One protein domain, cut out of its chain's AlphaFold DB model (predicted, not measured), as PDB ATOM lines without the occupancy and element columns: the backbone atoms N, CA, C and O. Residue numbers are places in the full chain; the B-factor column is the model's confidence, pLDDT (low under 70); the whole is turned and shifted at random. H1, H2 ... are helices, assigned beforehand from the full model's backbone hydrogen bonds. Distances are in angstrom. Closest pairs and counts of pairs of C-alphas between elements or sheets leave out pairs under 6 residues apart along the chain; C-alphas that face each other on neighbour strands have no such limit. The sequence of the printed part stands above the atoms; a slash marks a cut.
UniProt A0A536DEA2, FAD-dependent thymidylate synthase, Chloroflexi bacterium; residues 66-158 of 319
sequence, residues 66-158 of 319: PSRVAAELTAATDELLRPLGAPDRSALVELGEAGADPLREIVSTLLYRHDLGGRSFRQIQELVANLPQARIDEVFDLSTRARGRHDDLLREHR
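This is residues 66 to 158 of the 319 residues of the protein "FAD-dependent thymidylate synthase" of Chloroflexi bacterium (UniProt A0A536DEA2). H2 stands in the middle of a small cluster of crossed helices, with H1 and H4 on it as a roughly antiparallel pair and H3 packed on another side. Two long stretches without a named element, residues 82 to 101 and 145 to 158, swing out to opposite ends and draw the outline out to 44 by 26 by 26 A. The printed part has 93 residues with four named helices, H1, H2, H3 and H4 in that order, and no named strand; the class is all helix. It is compact, with a radius of gyration of the C-alphas of 13.1 A.

H1, residues 66 to 81, is 21.1 A long and begins at C-alpha 66 at (19.461, 18.347, 72.844). H2, residues 102 to 114, measures 18.6 A. H3, residues 121 to 130, measures 14.6 A. H4, residues 133 to 144, measures 16.8 A and ends at C-alpha 144 at (16.909, 27.646, 70.338).

H2 is the hub and touches H1, H3 and H4. Residues 70 to 77 of H1 touch residues 110 to 114 of H2, about perpendicular at 85 degrees; the closest C-alphas, of Thr 74 and His 114, are 5.0 A apart. H2 and H3 touch at a steep tilt of 51 degrees, opposite ways, with the C-alphas of Ser 108 and Gln 125 closest at 5.7 A. H2 and H4 touch at a steep tilt of 65 degrees, the same way; the closest C-alphas, of Val 107 and Phe 140, are 6.3 A apart. Residues 69 to 76 of H1 touch residues 139 to 143 of H4 at a shallow tilt of 22 degrees, opposite ways, the C-alphas of Val 69 and Ser 143 being closest at 5.9 A. H3 is close to but not clearly touching H4, with the C-alphas of Val 128 and Ile 136 closest at 7.6 A. Each O i to N i+4 pair is within hydrogen-bond range in H1, H2 and H4, and 5 of 6 are in H3.

The C-alphas farthest apart, of Ser 90 and Arg 149, are 43.8 A apart. The printed part has no cut. The link from H1 to H2 is long, that from H2 to H3 short and that from H3 to H4 tight. The mean pLDDT of the printed part is 94.4, and no printed residue is under 70.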
ATOM      1  N   PRO A  66      20.758  19.005  72.686       89.25
ATOM      2  CA  PRO A  66      19.461  18.347  72.844       89.25
ATOM      3  C   PRO A  66      19.125  18.019  74.301       89.25
ATOM      4  O   PRO A  66      17.986  18.190  74.721       89.25
ATOM      5  N   SER A  67      20.111  17.571  75.084       87.56
ATOM      6  CA  SER A  67      19.903  17.172  76.479       87.56
ATOM      7  C   SER A  67      19.619  18.378  77.381       87.56
ATOM      8  O   SER A  67      18.746  18.299  78.246       87.56
ATOM      9  N   ARG A  68      20.303  19.513  77.163       89.75
ATOM     10  CA  ARG A  68      20.046  20.759  77.908       89.75
ATOM     11  C   ARG A  68      18.654  21.302  77.609       89.75
ATOM     12  O   ARG A  68      17.902  21.588  78.536       89.75
ATOM     13  N   VAL A  69      18.296  21.369  76.327       93.94
ATOM     14  CA  VAL A  69      16.965  21.821  75.910       93.94
ATOM     15  C   VAL A  69      15.875  20.897  76.450       93.94
ATOM     16  O   VAL A  69      14.845  21.379  76.913       93.94
ATOM     17  N   ALA A  70      16.103  19.580  76.452       93.44
ATOM     18  CA  ALA A  70      15.114  18.626  76.936       93.44
ATOM     19  C   ALA A  70      14.741  18.842  78.408       93.44
ATOM     20  O   ALA A  70      13.564  18.764  78.749       93.44
ATOM     21  N   ALA A  71      15.718  19.144  79.269       93.19
ATOM     22  CA  ALA A  71      15.455  19.423  80.678       93.19
ATOM     23  C   ALA A  71      14.578  20.675  80.861       93.19
ATOM     24  O   ALA A  71      13.607  20.648  81.617       93.19
ATOM     25  N   GLU A  72      14.892  21.753  80.136       96.50
ATOM     26  CA  GLU A  72      14.152  23.018  80.208       96.50
ATOM     27  C   GLU A  72      12.732  22.885  79.640       96.50
ATOM     28  O   GLU A  72      11.766  23.303  80.280       96.50
ATOM     29  N   LEU A  73      12.587  22.247  78.475       97.69
ATOM     30  CA  LEU A  73      11.284  22.040  77.844       97.69
ATOM     31  C   LEU A  73      10.398  21.089  78.639       97.69
ATOM     32  O   LEU A  73       9.199  21.332  78.717       97.69
ATOM     33  N   THR A  74      10.943  20.042  79.263       97.25
ATOM     34  CA  THR A  74      10.146  19.161  80.129       97.25
ATOM     35  C   THR A  74       9.599  19.912  81.342       97.25
ATOM     36  O   THR A  74       8.423  19.746  81.660       97.25
ATOM     37  N   ALA A  75      10.389  20.784  81.976       96.75
ATOM     38  CA  ALA A  75       9.905  21.605  83.086       96.75
ATOM     39  C   ALA A  75       8.805  22.589  82.642       96.75
ATOM     40  O   ALA A  75       7.747  22.654  83.270       96.75
ATOM     41  N   ALA A  76       9.017  23.299  81.528       97.75
ATOM     42  CA  ALA A  76       8.023  24.223  80.975       97.75
ATOM     43  C   ALA A  76       6.738  23.501  80.527       97.75
ATOM     44  O   ALA A  76       5.635  24.014  80.707       97.75
ATOM     45  N   THR A  77       6.869  22.294  79.971       98.19
ATOM     46  CA  THR A  77       5.733  21.473  79.533       98.19
ATOM     47  C   THR A  77       4.900  20.996  80.715       98.19
ATOM     48  O   THR A  77       3.677  21.105  80.659       98.19
ATOM     49  N   ASP A  78       5.525  20.524  81.801       96.56
ATOM     50  CA  ASP A  78       4.789  20.133  83.013       96.56
ATOM     51  C   ASP A  78       3.976  21.305  83.572       96.56
ATOM     52  O   ASP A  78       2.796  21.150  83.878       96.56
ATOM     53  N   GLU A  79       4.576  22.497  83.644       96.94
ATOM     54  CA  GLU A  79       3.893  23.706  84.105       96.94
ATOM     55  C   GLU A  79       2.697  24.067  83.212       96.94
ATOM     56  O   GLU A  79       1.590  24.272  83.716       96.94
ATOM     57  N   LEU A  80       2.908  24.126  81.892       97.62
ATOM     58  CA  LEU A  80       1.902  24.570  80.927       97.62
ATOM     59  C   LEU A  80       0.757  23.573  80.757       97.62
ATOM     60  O   LEU A  80      -0.386  23.994  80.591       97.62
ATOM     61  N   LEU A  81       1.037  22.269  80.796       96.81
ATOM     62  CA  LEU A  81       0.026  21.231  80.591       96.81
ATOM     63  C   LEU A  81      -0.650  20.784  81.895       96.81
ATOM     64  O   LEU A  81      -1.634  20.050  81.832       96.81
ATOM     65  N   ARG A  82      -0.191  21.239  83.072       93.75
ATOM     66  CA  ARG A  82      -0.817  20.931  84.374       93.75
ATOM     67  C   ARG A  82      -2.326  21.203  84.432       93.75
ATOM     68  O   ARG A  82      -3.022  20.383  85.029       93.75
ATOM     69  N   PRO A  83      -2.861  22.300  83.853       93.75
ATOM     70  CA  PRO A  83      -4.300  22.557  83.856       93.75
ATOM     71  C   PRO A  83      -5.095  21.590  82.973       93.75
ATOM     72  O   PRO A  83      -6.305  21.463  83.155       93.75
ATOM     73  N   LEU A  84      -4.447  20.917  82.012       93.69
ATOM     74  CA  LEU A  84      -5.113  19.914  81.190       93.69
ATOM     75  C   LEU A  84      -5.371  18.652  82.008       93.69
ATOM     76  O   LEU A  84      -4.488  18.144  82.707       93.69
ATOM     77  N   GLY A  85      -6.586  18.125  81.857       89.94
ATOM     78  CA  GLY A  85      -7.019  16.885  82.485       89.94
ATOM     79  C   GLY A  85      -6.311  15.639  81.945       89.94
ATOM     80  O   GLY A  85      -5.218  15.689  81.373       89.94
ATOM     81  N   ALA A  86      -6.959  14.493  82.152       93.31
ATOM     82  CA  ALA A  86      -6.465  13.202  81.695       93.31
ATOM     83  C   ALA A  86      -6.259  13.172  80.162       93.31
ATOM     84  O   ALA A  86      -6.955  13.885  79.429       93.31
ATOM     85  N   PRO A  87      -5.326  12.341  79.669       95.75
ATOM     86  CA  PRO A  87      -5.135  12.161  78.237       95.75
ATOM     87  C   PRO A  87      -6.404  11.607  77.583       95.75
ATOM     88  O   PRO A  87      -7.015  10.673  78.114       95.75
ATOM     89  N   ASP A  88      -6.779  12.165  76.433       94.12
ATOM     90  CA  ASP A  88      -7.863  11.620  75.621       94.12
ATOM     91  C   ASP A  88      -7.421  10.297  74.978       94.12
ATOM     92  O   ASP A  88      -6.363  10.198  74.356       94.12
ATOM     93  N   ARG A  89      -8.233   9.257  75.175       95.31
ATOM     94  CA  ARG A  89      -8.011   7.885  74.694       95.31
ATOM     95  C   ARG A  89      -9.174   7.393  73.829       95.31
ATOM     96  O   ARG A  89      -9.316   6.189  73.624       95.31
ATOM     97  N   SER A  90     -10.039   8.302  73.380       94.94
ATOM     98  CA  SER A  90     -11.251   7.987  72.619       94.94
ATOM     99  C   SER A  90     -10.959   7.468  71.207       94.94
ATOM    100  O   SER A  90     -11.752   6.695  70.669       94.94
ATOM    101  N   ALA A  91      -9.811   7.835  70.630       93.38
ATOM    102  CA  ALA A  91      -9.402   7.447  69.285       93.38
ATOM    103  C   ALA A  91      -7.990   6.844  69.256       93.38
ATOM    104  O   ALA A  91      -7.072   7.319  69.920       93.38
ATOM    105  N   LEU A  92      -7.808   5.811  68.424       95.38
ATOM    106  CA  LEU A  92      -6.485   5.244  68.126       95.38
ATOM    107  C   LEU A  92      -5.686   6.113  67.148       95.38
ATOM    108  O   LEU A  92      -4.458   6.108  67.174       95.38
ATOM    109  N   VAL A  93      -6.384   6.815  66.255       96.06
ATOM    110  CA  VAL A  93      -5.802   7.712  65.257       96.06
ATOM    111  C   VAL A  93      -6.647   8.969  65.219       96.06
ATOM    112  O   VAL A  93      -7.858   8.904  65.016       96.06
ATOM    113  N   GLU A  94      -5.989  10.105  65.384       93.88
ATOM    114  CA  GLU A  94      -6.599  11.421  65.312       93.88
ATOM    115  C   GLU A  94      -5.782  12.287  64.356       93.88
ATOM    116  O   GLU A  94      -4.553  12.346  64.443       93.88
ATOM    117  N   LEU A  95      -6.467  12.944  63.422       92.44
ATOM    118  CA  LEU A  95      -5.848  13.950  62.572       92.44
ATOM    119  C   LEU A  95      -5.772  15.268  63.355       92.44
ATOM    120  O   LEU A  95      -6.805  15.824  63.730       92.44
ATOM    121  N   GLY A  96      -4.554  15.747  63.605       88.94
ATOM    122  CA  GLY A  96      -4.327  17.063  64.202       88.94
ATOM    123  C   GLY A  96      -4.734  18.207  63.269       88.94
ATOM    124  O   GLY A  96      -4.897  18.017  62.062       88.94
ATOM    125  N   GLU A  97      -4.858  19.408  63.824       87.62
ATOM    126  CA  GLU A  97      -5.159  20.606  63.041       87.62
ATOM    127  C   GLU A  97      -3.924  21.061  62.257       87.62
ATOM    128  O   GLU A  97      -2.813  21.126  62.794       87.62
ATOM    129  N   ALA A  98      -4.104  21.412  60.984       76.62
ATOM    130  CA  ALA A  98      -3.032  22.013  60.200       76.62
ATOM    131  C   ALA A  98      -2.788  23.449  60.697       76.62
ATOM    132  O   ALA A  98      -3.577  24.355  60.429       76.62
ATOM    133  N   GLY A  99      -1.697  23.664  61.434       71.19
ATOM    134  CA  GLY A  99      -1.342  24.987  61.947       71.19
ATOM    135  C   GLY A  99      -1.022  25.971  60.818       71.19
ATOM    136  O   GLY A  99      -0.047  25.789  60.094       71.19
ATOM    137  N   ALA A 100      -1.818  27.037  60.682       80.06
ATOM    138  CA  ALA A 100      -1.517  28.146  59.766       80.06
ATOM    139  C   ALA A 100      -0.379  29.051  60.285       80.06
ATOM    140  O   ALA A 100       0.279  29.740  59.504       80.06
ATOM    141  N   ASP A 101      -0.156  29.050  61.602       92.75
ATOM    142  CA  ASP A 101       0.951  29.743  62.254       92.75
ATOM    143  C   ASP A 101       2.107  28.758  62.522       92.75
ATOM    144  O   ASP A 101       1.973  27.895  63.398       92.75
ATOM    145  N   PRO A 102       3.240  28.875  61.802       95.12
ATOM    146  CA  PRO A 102       4.383  27.983  61.983       95.12
ATOM    147  C   PRO A 102       4.966  28.020  63.399       95.12
ATOM    148  O   PRO A 102       5.469  27.006  63.867       95.12
ATOM    149  N   LEU A 103       4.899  29.155  64.102       96.56
ATOM    150  CA  LEU A 103       5.474  29.260  65.442       96.56
ATOM    151  C   LEU A 103       4.661  28.447  66.459       96.56
ATOM    152  O   LEU A 103       5.229  27.712  67.264       96.56
ATOM    153  N   ARG A 104       3.329  28.537  66.396       96.38
ATOM    154  CA  ARG A 104       2.436  27.742  67.252       96.38
ATOM    155  C   ARG A 104       2.508  26.255  66.933       96.38
ATOM    156  O   ARG A 104       2.485  25.460  67.863       96.38
ATOM    157  N   GLU A 105       2.645  25.883  65.661       95.81
ATOM    158  CA  GLU A 105       2.861  24.483  65.275       95.81
ATOM    159  C   GLU A 105       4.131  23.919  65.922       95.81
ATOM    160  O   GLU A 105       4.059  22.899  66.608       95.81
ATOM    161  N   ILE A 106       5.254  24.636  65.814       97.12
ATOM    162  CA  ILE A 106       6.514  24.259  66.464       97.12
ATOM    163  C   ILE A 106       6.331  24.122  67.979       97.12
ATOM    164  O   ILE A 106       6.758  23.126  68.560       97.12
ATOM    165  N   VAL A 107       5.683  25.090  68.634       97.88
ATOM    166  CA  VAL A 107       5.449  25.038  70.087       97.88
ATOM    167  C   VAL A 107       4.566  23.852  70.475       97.88
ATOM    168  O   VAL A 107       4.913  23.139  71.415       97.88
ATOM    169  N   SER A 108       3.486  23.566  69.745       97.12
ATOM    170  CA  SER A 108       2.672  22.366  69.977       97.12
ATOM    171  C   SER A 108       3.498  21.086  69.859       97.12
ATOM    172  O   SER A 108       3.383  20.208  70.711       97.12
ATOM    173  N   THR A 109       4.365  20.986  68.849       97.00
ATOM    174  CA  THR A 109       5.225  19.814  68.629       97.00
ATOM    175  C   THR A 109       6.305  19.675  69.712       97.00
ATOM    176  O   THR A 109       6.562  18.562  70.180       97.00
ATOM    177  N   LEU A 110       6.890  20.786  70.176       98.00
ATOM    178  CA  LEU A 110       7.823  20.808  71.309       98.00
ATOM    179  C   LEU A 110       7.141  20.315  72.592       98.00
ATOM    180  O   LEU A 110       7.643  19.394  73.232       98.00
ATOM    181  N   LEU A 111       5.972  20.862  72.943       98.06
ATOM    182  CA  LEU A 111       5.228  20.427  74.130       98.06
ATOM    183  C   LEU A 111       4.800  18.956  74.018       98.06
ATOM    184  O   LEU A 111       4.947  18.201  74.972       98.06
ATOM    185  N   TYR A 112       4.354  18.514  72.838       97.06
ATOM    186  CA  TYR A 112       3.991  17.115  72.591       97.06
ATOM    187  C   TYR A 112       5.154  16.154  72.846       97.06
ATOM    188  O   TYR A 112       4.977  15.113  73.477       97.06
ATOM    189  N   ARG A 113       6.366  16.503  72.401       96.75
ATOM    190  CA  ARG A 113       7.552  15.669  72.628       96.75
ATOM    191  C   ARG A 113       7.880  15.497  74.114       96.75
ATOM    192  O   ARG A 113       8.419  14.452  74.488       96.75
ATOM    193  N   HIS A 114       7.607  16.525  74.911       97.06
ATOM    194  CA  HIS A 114       8.025  16.636  76.307       97.06
ATOM    195  C   HIS A 114       6.904  16.363  77.322       97.06
ATOM    196  O   HIS A 114       7.165  16.412  78.526       97.06
ATOM    197  N   ASP A 115       5.688  16.035  76.874       97.44
ATOM    198  CA  ASP A 115       4.569  15.713  77.758       97.44
ATOM    199  C   ASP A 115       4.705  14.312  78.369       97.44
ATOM    200  O   ASP A 115       4.624  13.289  77.688       97.44
ATOM    201  N   LEU A 116       4.858  14.264  79.692       94.56
ATOM    202  CA  LEU A 116       4.898  13.019  80.466       94.56
ATOM    203  C   LEU A 116       3.496  12.491  80.817       94.56
ATOM    204  O   LEU A 116       3.365  11.346  81.248       94.56
ATOM    205  N   GLY A 117       2.450  13.309  80.648       95.06
ATOM    206  CA  GLY A 117       1.056  12.939  80.912       95.06
ATOM    207  C   GLY A 117       0.370  12.197  79.762       95.06
ATOM    208  O   GLY A 117      -0.694  11.610  79.972       95.06
ATOM    209  N   GLY A 118       0.979  12.186  78.572       95.56
ATOM    210  CA  GLY A 118       0.523  11.426  77.407       95.56
ATOM    211  C   GLY A 118      -0.733  11.982  76.732       95.56
ATOM    212  O   GLY A 118      -1.516  11.200  76.190       95.56
ATOM    213  N   ARG A 119      -0.961  13.296  76.805       96.50
ATOM    214  CA  ARG A 119      -2.086  13.997  76.173       96.50
ATOM    215  C   ARG A 119      -1.984  13.916  74.653       96.50
ATOM    216  O   ARG A 119      -0.893  13.843  74.084       96.50
ATOM    217  N   SER A 120      -3.138  13.916  73.989       95.94
ATOM    218  CA  SER A 120      -3.178  13.876  72.530       95.94
ATOM    219  C   SER A 120      -2.599  15.162  71.938       95.94
ATOM    220  O   SER A 120      -2.571  16.219  72.577       95.94
ATOM    221  N   PHE A 121      -2.155  15.091  70.681       95.81
ATOM    222  CA  PHE A 121      -1.673  16.279  69.982       95.81
ATOM    223  C   PHE A 121      -2.762  17.360  69.907       95.81
ATOM    224  O   PHE A 121      -2.457  18.528  70.135       95.81
ATOM    225  N   ARG A 122      -4.037  16.984  69.706       95.12
ATOM    226  CA  ARG A 122      -5.159  17.935  69.686       95.12
ATOM    227  C   ARG A 122      -5.342  18.652  71.027       95.12
ATOM    228  O   ARG A 122      -5.462  19.872  71.023       95.12
ATOM    229  N   GLN A 123      -5.265  17.945  72.160       95.88
ATOM    230  CA  GLN A 123      -5.348  18.578  73.490       95.88
ATOM    231  C   GLN A 123      -4.266  19.656  73.676       95.88
ATOM    232  O   GLN A 123      -4.514  20.723  74.239       95.88
ATOM    233  N   ILE A 124      -3.057  19.391  73.176       97.12
ATOM    234  CA  ILE A 124      -1.945  20.345  73.232       97.12
ATOM    235  C   ILE A 124      -2.172  21.506  72.256       97.12
ATOM    236  O   ILE A 124      -1.928  22.655  72.621       97.12
ATOM    237  N   GLN A 125      -2.671  21.248  71.044       96.12
ATOM    238  CA  GLN A 125      -3.006  22.298  70.074       96.12
ATOM    239  C   GLN A 125      -4.090  23.247  70.605       96.12
ATOM    240  O   GLN A 125      -3.946  24.460  70.474       96.12
ATOM    241  N   GLU A 126      -5.132  22.719  71.251       95.25
ATOM    242  CA  GLU A 126      -6.200  23.514  71.871       95.25
ATOM    243  C   GLU A 126      -5.664  24.423  72.981       95.25
ATOM    244  O   GLU A 126      -6.025  25.600  73.051       95.25
ATOM    245  N   LEU A 127      -4.756  23.918  73.820       96.62
ATOM    246  CA  LEU A 127      -4.093  24.739  74.830       96.62
ATOM    247  C   LEU A 127      -3.233  25.831  74.182       96.62
ATOM    248  O   LEU A 127      -3.375  27.007  74.519       96.62
ATOM    249  N   VAL A 128      -2.372  25.462  73.229       97.25
ATOM    250  CA  VAL A 128      -1.445  26.385  72.551       97.25
ATOM    251  C   VAL A 128      -2.187  27.482  71.786       97.25
ATOM    252  O   VAL A 128      -1.740  28.630  71.789       97.25
ATOM    253  N   ALA A 129      -3.341  27.175  71.190       95.81
ATOM    254  CA  ALA A 129      -4.185  28.160  70.516       95.81
ATOM    255  C   ALA A 129      -4.648  29.290  71.454       95.81
ATOM    256  O   ALA A 129      -4.827  30.421  71.004       95.81
ATOM    257  N   ASN A 130      -4.788  28.999  72.751       95.56
ATOM    258  CA  ASN A 130      -5.251  29.935  73.773       95.56
ATOM    259  C   ASN A 130      -4.117  30.541  74.622       95.56
ATOM    260  O   ASN A 130      -4.381  31.379  75.488       95.56
ATOM    261  N   LEU A 131      -2.857  30.147  74.402       97.31
ATOM    262  CA  LEU A 131      -1.730  30.704  75.148       97.31
ATOM    263  C   LEU A 131      -1.426  32.154  74.726       97.31
ATOM    264  O   LEU A 131      -1.431  32.474  73.530       97.31
ATOM    265  N   PRO A 132      -1.068  33.036  75.682       97.88
ATOM    266  CA  PRO A 132      -0.532  34.355  75.365       97.88
ATOM    267  C   PRO A 132       0.738  34.250  74.514       97.88
ATOM    268  O   PRO A 132       1.579  33.382  74.757       97.88
ATOM    269  N   GLN A 133       0.931  35.188  73.579       97.69
ATOM    270  CA  GLN A 133       2.096  35.195  72.682       97.69
ATOM    271  C   GLN A 133       3.433  35.133  73.441       97.69
ATOM    272  O   GLN A 133       4.326  34.407  73.029       97.69
ATOM    273  N   ALA A 134       3.542  35.800  74.595       98.31
ATOM    274  CA  ALA A 134       4.749  35.762  75.421       98.31
ATOM    275  C   ALA A 134       5.153  34.336  75.848       98.31
ATOM    276  O   ALA A 134       6.337  34.027  75.899       98.31
ATOM    277  N   ARG A 135       4.181  33.450  76.113       98.25
ATOM    278  CA  ARG A 135       4.452  32.048  76.478       98.25
ATOM    279  C   ARG A 135       4.836  31.200  75.269       98.25
ATOM    280  O   ARG A 135       5.653  30.298  75.403       98.25
ATOM    281  N   ILE A 136       4.275  31.504  74.099       98.56
ATOM    282  CA  ILE A 136       4.683  30.888  72.828       98.56
ATOM    283  C   ILE A 136       6.149  31.229  72.532       98.56
ATOM    284  O   ILE A 136       6.952  30.333  72.277       98.56
ATOM    285  N   ASP A 137       6.497  32.512  72.628       98.56
ATOM    286  CA  ASP A 137       7.849  33.016  72.389       98.56
ATOM    287  C   ASP A 137       8.855  32.412  73.381       98.56
ATOM    288  O   ASP A 137       9.914  31.951  72.967       98.56
ATOM    289  N   GLU A 138       8.496  32.331  74.665       98.50
ATOM    290  CA  GLU A 138       9.331  31.724  75.706       98.50
ATOM    291  C   GLU A 138       9.646  30.250  75.415       98.50
ATOM    292  O   GLU A 138      10.813  29.858  75.439       98.50
ATOM    293  N   VAL A 139       8.638  29.428  75.092       98.56
ATOM    294  CA  VAL A 139       8.858  28.003  74.771       98.56
ATOM    295  C   VAL A 139       9.733  27.849  73.526       98.56
ATOM    296  O   VAL A 139      10.624  26.995  73.489       98.56
ATOM    297  N   PHE A 140       9.524  28.690  72.512       98.56
ATOM    298  CA  PHE A 140      10.373  28.697  71.325       98.56
ATOM    299  C   PHE A 140      11.823  29.092  71.655       98.56
ATOM    300  O   PHE A 140      12.758  28.442  71.177       98.56
ATOM    301  N   ASP A 141      12.033  30.079  72.524       98.38
ATOM    302  CA  ASP A 141      13.367  30.516  72.946       98.38
ATOM    303  C   ASP A 141      14.115  29.429  73.715       98.38
ATOM    304  O   ASP A 141      15.291  29.187  73.434       98.38
ATOM    305  N   LEU A 142      13.443  28.701  74.614       97.94
ATOM    306  CA  LEU A 142      14.032  27.533  75.288       97.94
ATOM    307  C   LEU A 142      14.583  26.518  74.275       97.94
ATOM    308  O   LEU A 142      15.637  25.922  74.493       97.94
ATOM    309  N   SER A 143      13.910  26.365  73.133       97.44
ATOM    310  CA  SER A 143      14.295  25.400  72.103       97.44
ATOM    311  C   SER A 143      15.485  25.825  71.230       97.44
ATOM    312  O   SER A 143      16.050  24.989  70.521       97.44
ATOM    313  N   THR A 144      15.884  27.102  71.252       96.56
ATOM    314  CA  THR A 144      16.909  27.646  70.338       96.56
ATOM    315  C   THR A 144      18.065  28.355  71.044       96.56
ATOM    316  O   THR A 144      19.182  28.336  70.527       96.56
ATOM    317  N   ARG A 145      17.859  28.917  72.241       94.69
ATOM    318  CA  ARG A 145      18.838  29.770  72.946       94.69
ATOM    319  C   ARG A 145      20.182  29.106  73.239       94.69
ATOM    320  O   ARG A 145      21.212  29.771  73.258       94.69
ATOM    321  N   ALA A 146      20.182  27.793  73.467       92.62
ATOM    322  CA  ALA A 146      21.386  27.025  73.783       92.62
ATOM    323  C   ALA A 146      22.110  26.486  72.534       92.62
ATOM    324  O   ALA A 146      23.098  25.763  72.669       92.62
ATOM    325  N   ARG A 147      21.616  26.790  71.324       93.44
ATOM    326  CA  ARG A 147      22.124  26.225  70.071       93.44
ATOM    327  C   ARG A 147      23.533  26.733  69.768       93.44
ATOM    328  O   ARG A 147      23.739  27.907  69.460       93.44
ATOM    329  N   GLY A 148      24.508  25.828  69.783       90.00
ATOM    330  CA  GLY A 148      25.886  26.119  69.415       90.00
ATOM    331  C   GLY A 148      26.093  26.269  67.904       90.00
ATOM    332  O   GLY A 148      25.226  25.975  67.076       90.00
ATOM    333  N   ARG A 149      27.299  26.704  67.515       85.56
ATOM    334  CA  ARG A 149      27.682  26.953  66.105       85.56
ATOM    335  C   ARG A 149      27.466  25.752  65.173       85.56
ATOM    336  O   ARG A 149      27.097  25.933  64.019       85.56
ATOM    337  N   HIS A 150      27.677  24.541  65.687       83.75
ATOM    338  CA  HIS A 150      27.621  23.296  64.913       83.75
ATOM    339  C   HIS A 150      26.353  22.485  65.181       83.75
ATOM    340  O   HIS A 150      26.147  21.462  64.531       83.75
ATOM    341  N   ASP A 151      25.500  22.951  66.096       87.50
ATOM    342  CA  ASP A 151      24.262  22.265  66.435       87.50
ATOM    343  C   ASP A 151      23.192  22.499  65.363       87.50
ATOM    344  O   ASP A 151      22.949  23.618  64.883       87.50
ATOM    345  N   ASP A 152      22.535  21.401  64.999       88.62
ATOM    346  CA  ASP A 152      21.337  21.425  64.172       88.62
ATOM    347  C   ASP A 152      20.128  21.886  64.984       88.62
ATOM    348  O   ASP A 152      20.079  21.745  66.205       88.62
ATOM    349  N   LEU A 153      19.128  22.402  64.274       93.25
ATOM    350  CA  LEU A 153      17.792  22.565  64.835       93.25
ATOM    351  C   LEU A 153      17.229  21.210  65.284       93.25
ATOM    352  O   LEU A 153      17.570  20.153  64.737       93.25
ATOM    353  N   LEU A 154      16.348  21.264  66.276       94.38
ATOM    354  CA  LEU A 154      15.693  20.094  66.841       94.38
ATOM    355  C   LEU A 154      14.765  19.444  65.811       94.38
ATOM    356  O   LEU A 154      14.393  20.035  64.792       94.38
ATOM    357  N   ARG A 155      14.380  18.189  66.055       93.44
ATOM    358  CA  ARG A 155      13.451  17.492  65.155       93.44
ATOM    359  C   ARG A 155      12.060  18.122  65.216       93.44
ATOM    360  O   ARG A 155      11.371  18.142  64.207       93.44
ATOM    361  N   GLU A 156      11.701  18.633  66.379       95.31
ATOM    362  CA  GLU A 156      10.433  19.253  66.748       95.31
ATOM    363  C   GLU A 156      10.228  20.614  66.060       95.31
ATOM    364  O   GLU A 156       9.113  21.105  65.979       95.31
ATOM    365  N   HIS A 157      11.293  21.201  65.503       96.00
ATOM    366  CA  HIS A 157      11.227  22.394  64.650       96.00
ATOM    367  C   HIS A 157      10.766  22.100  63.218       96.00
ATOM    368  O   HIS A 157      10.646  23.014  62.397       96.00
ATOM    369  N   ARG A 158      10.612  20.817  62.882       93.56
ATOM    370  CA  ARG A 158      10.149  20.357  61.576       93.56
ATOM    371  C   ARG A 158       8.646  20.175  61.636       93.56
ATOM    372  O   ARG A 158       8.156  19.500  62.535       93.56
TER     373      ARG A 158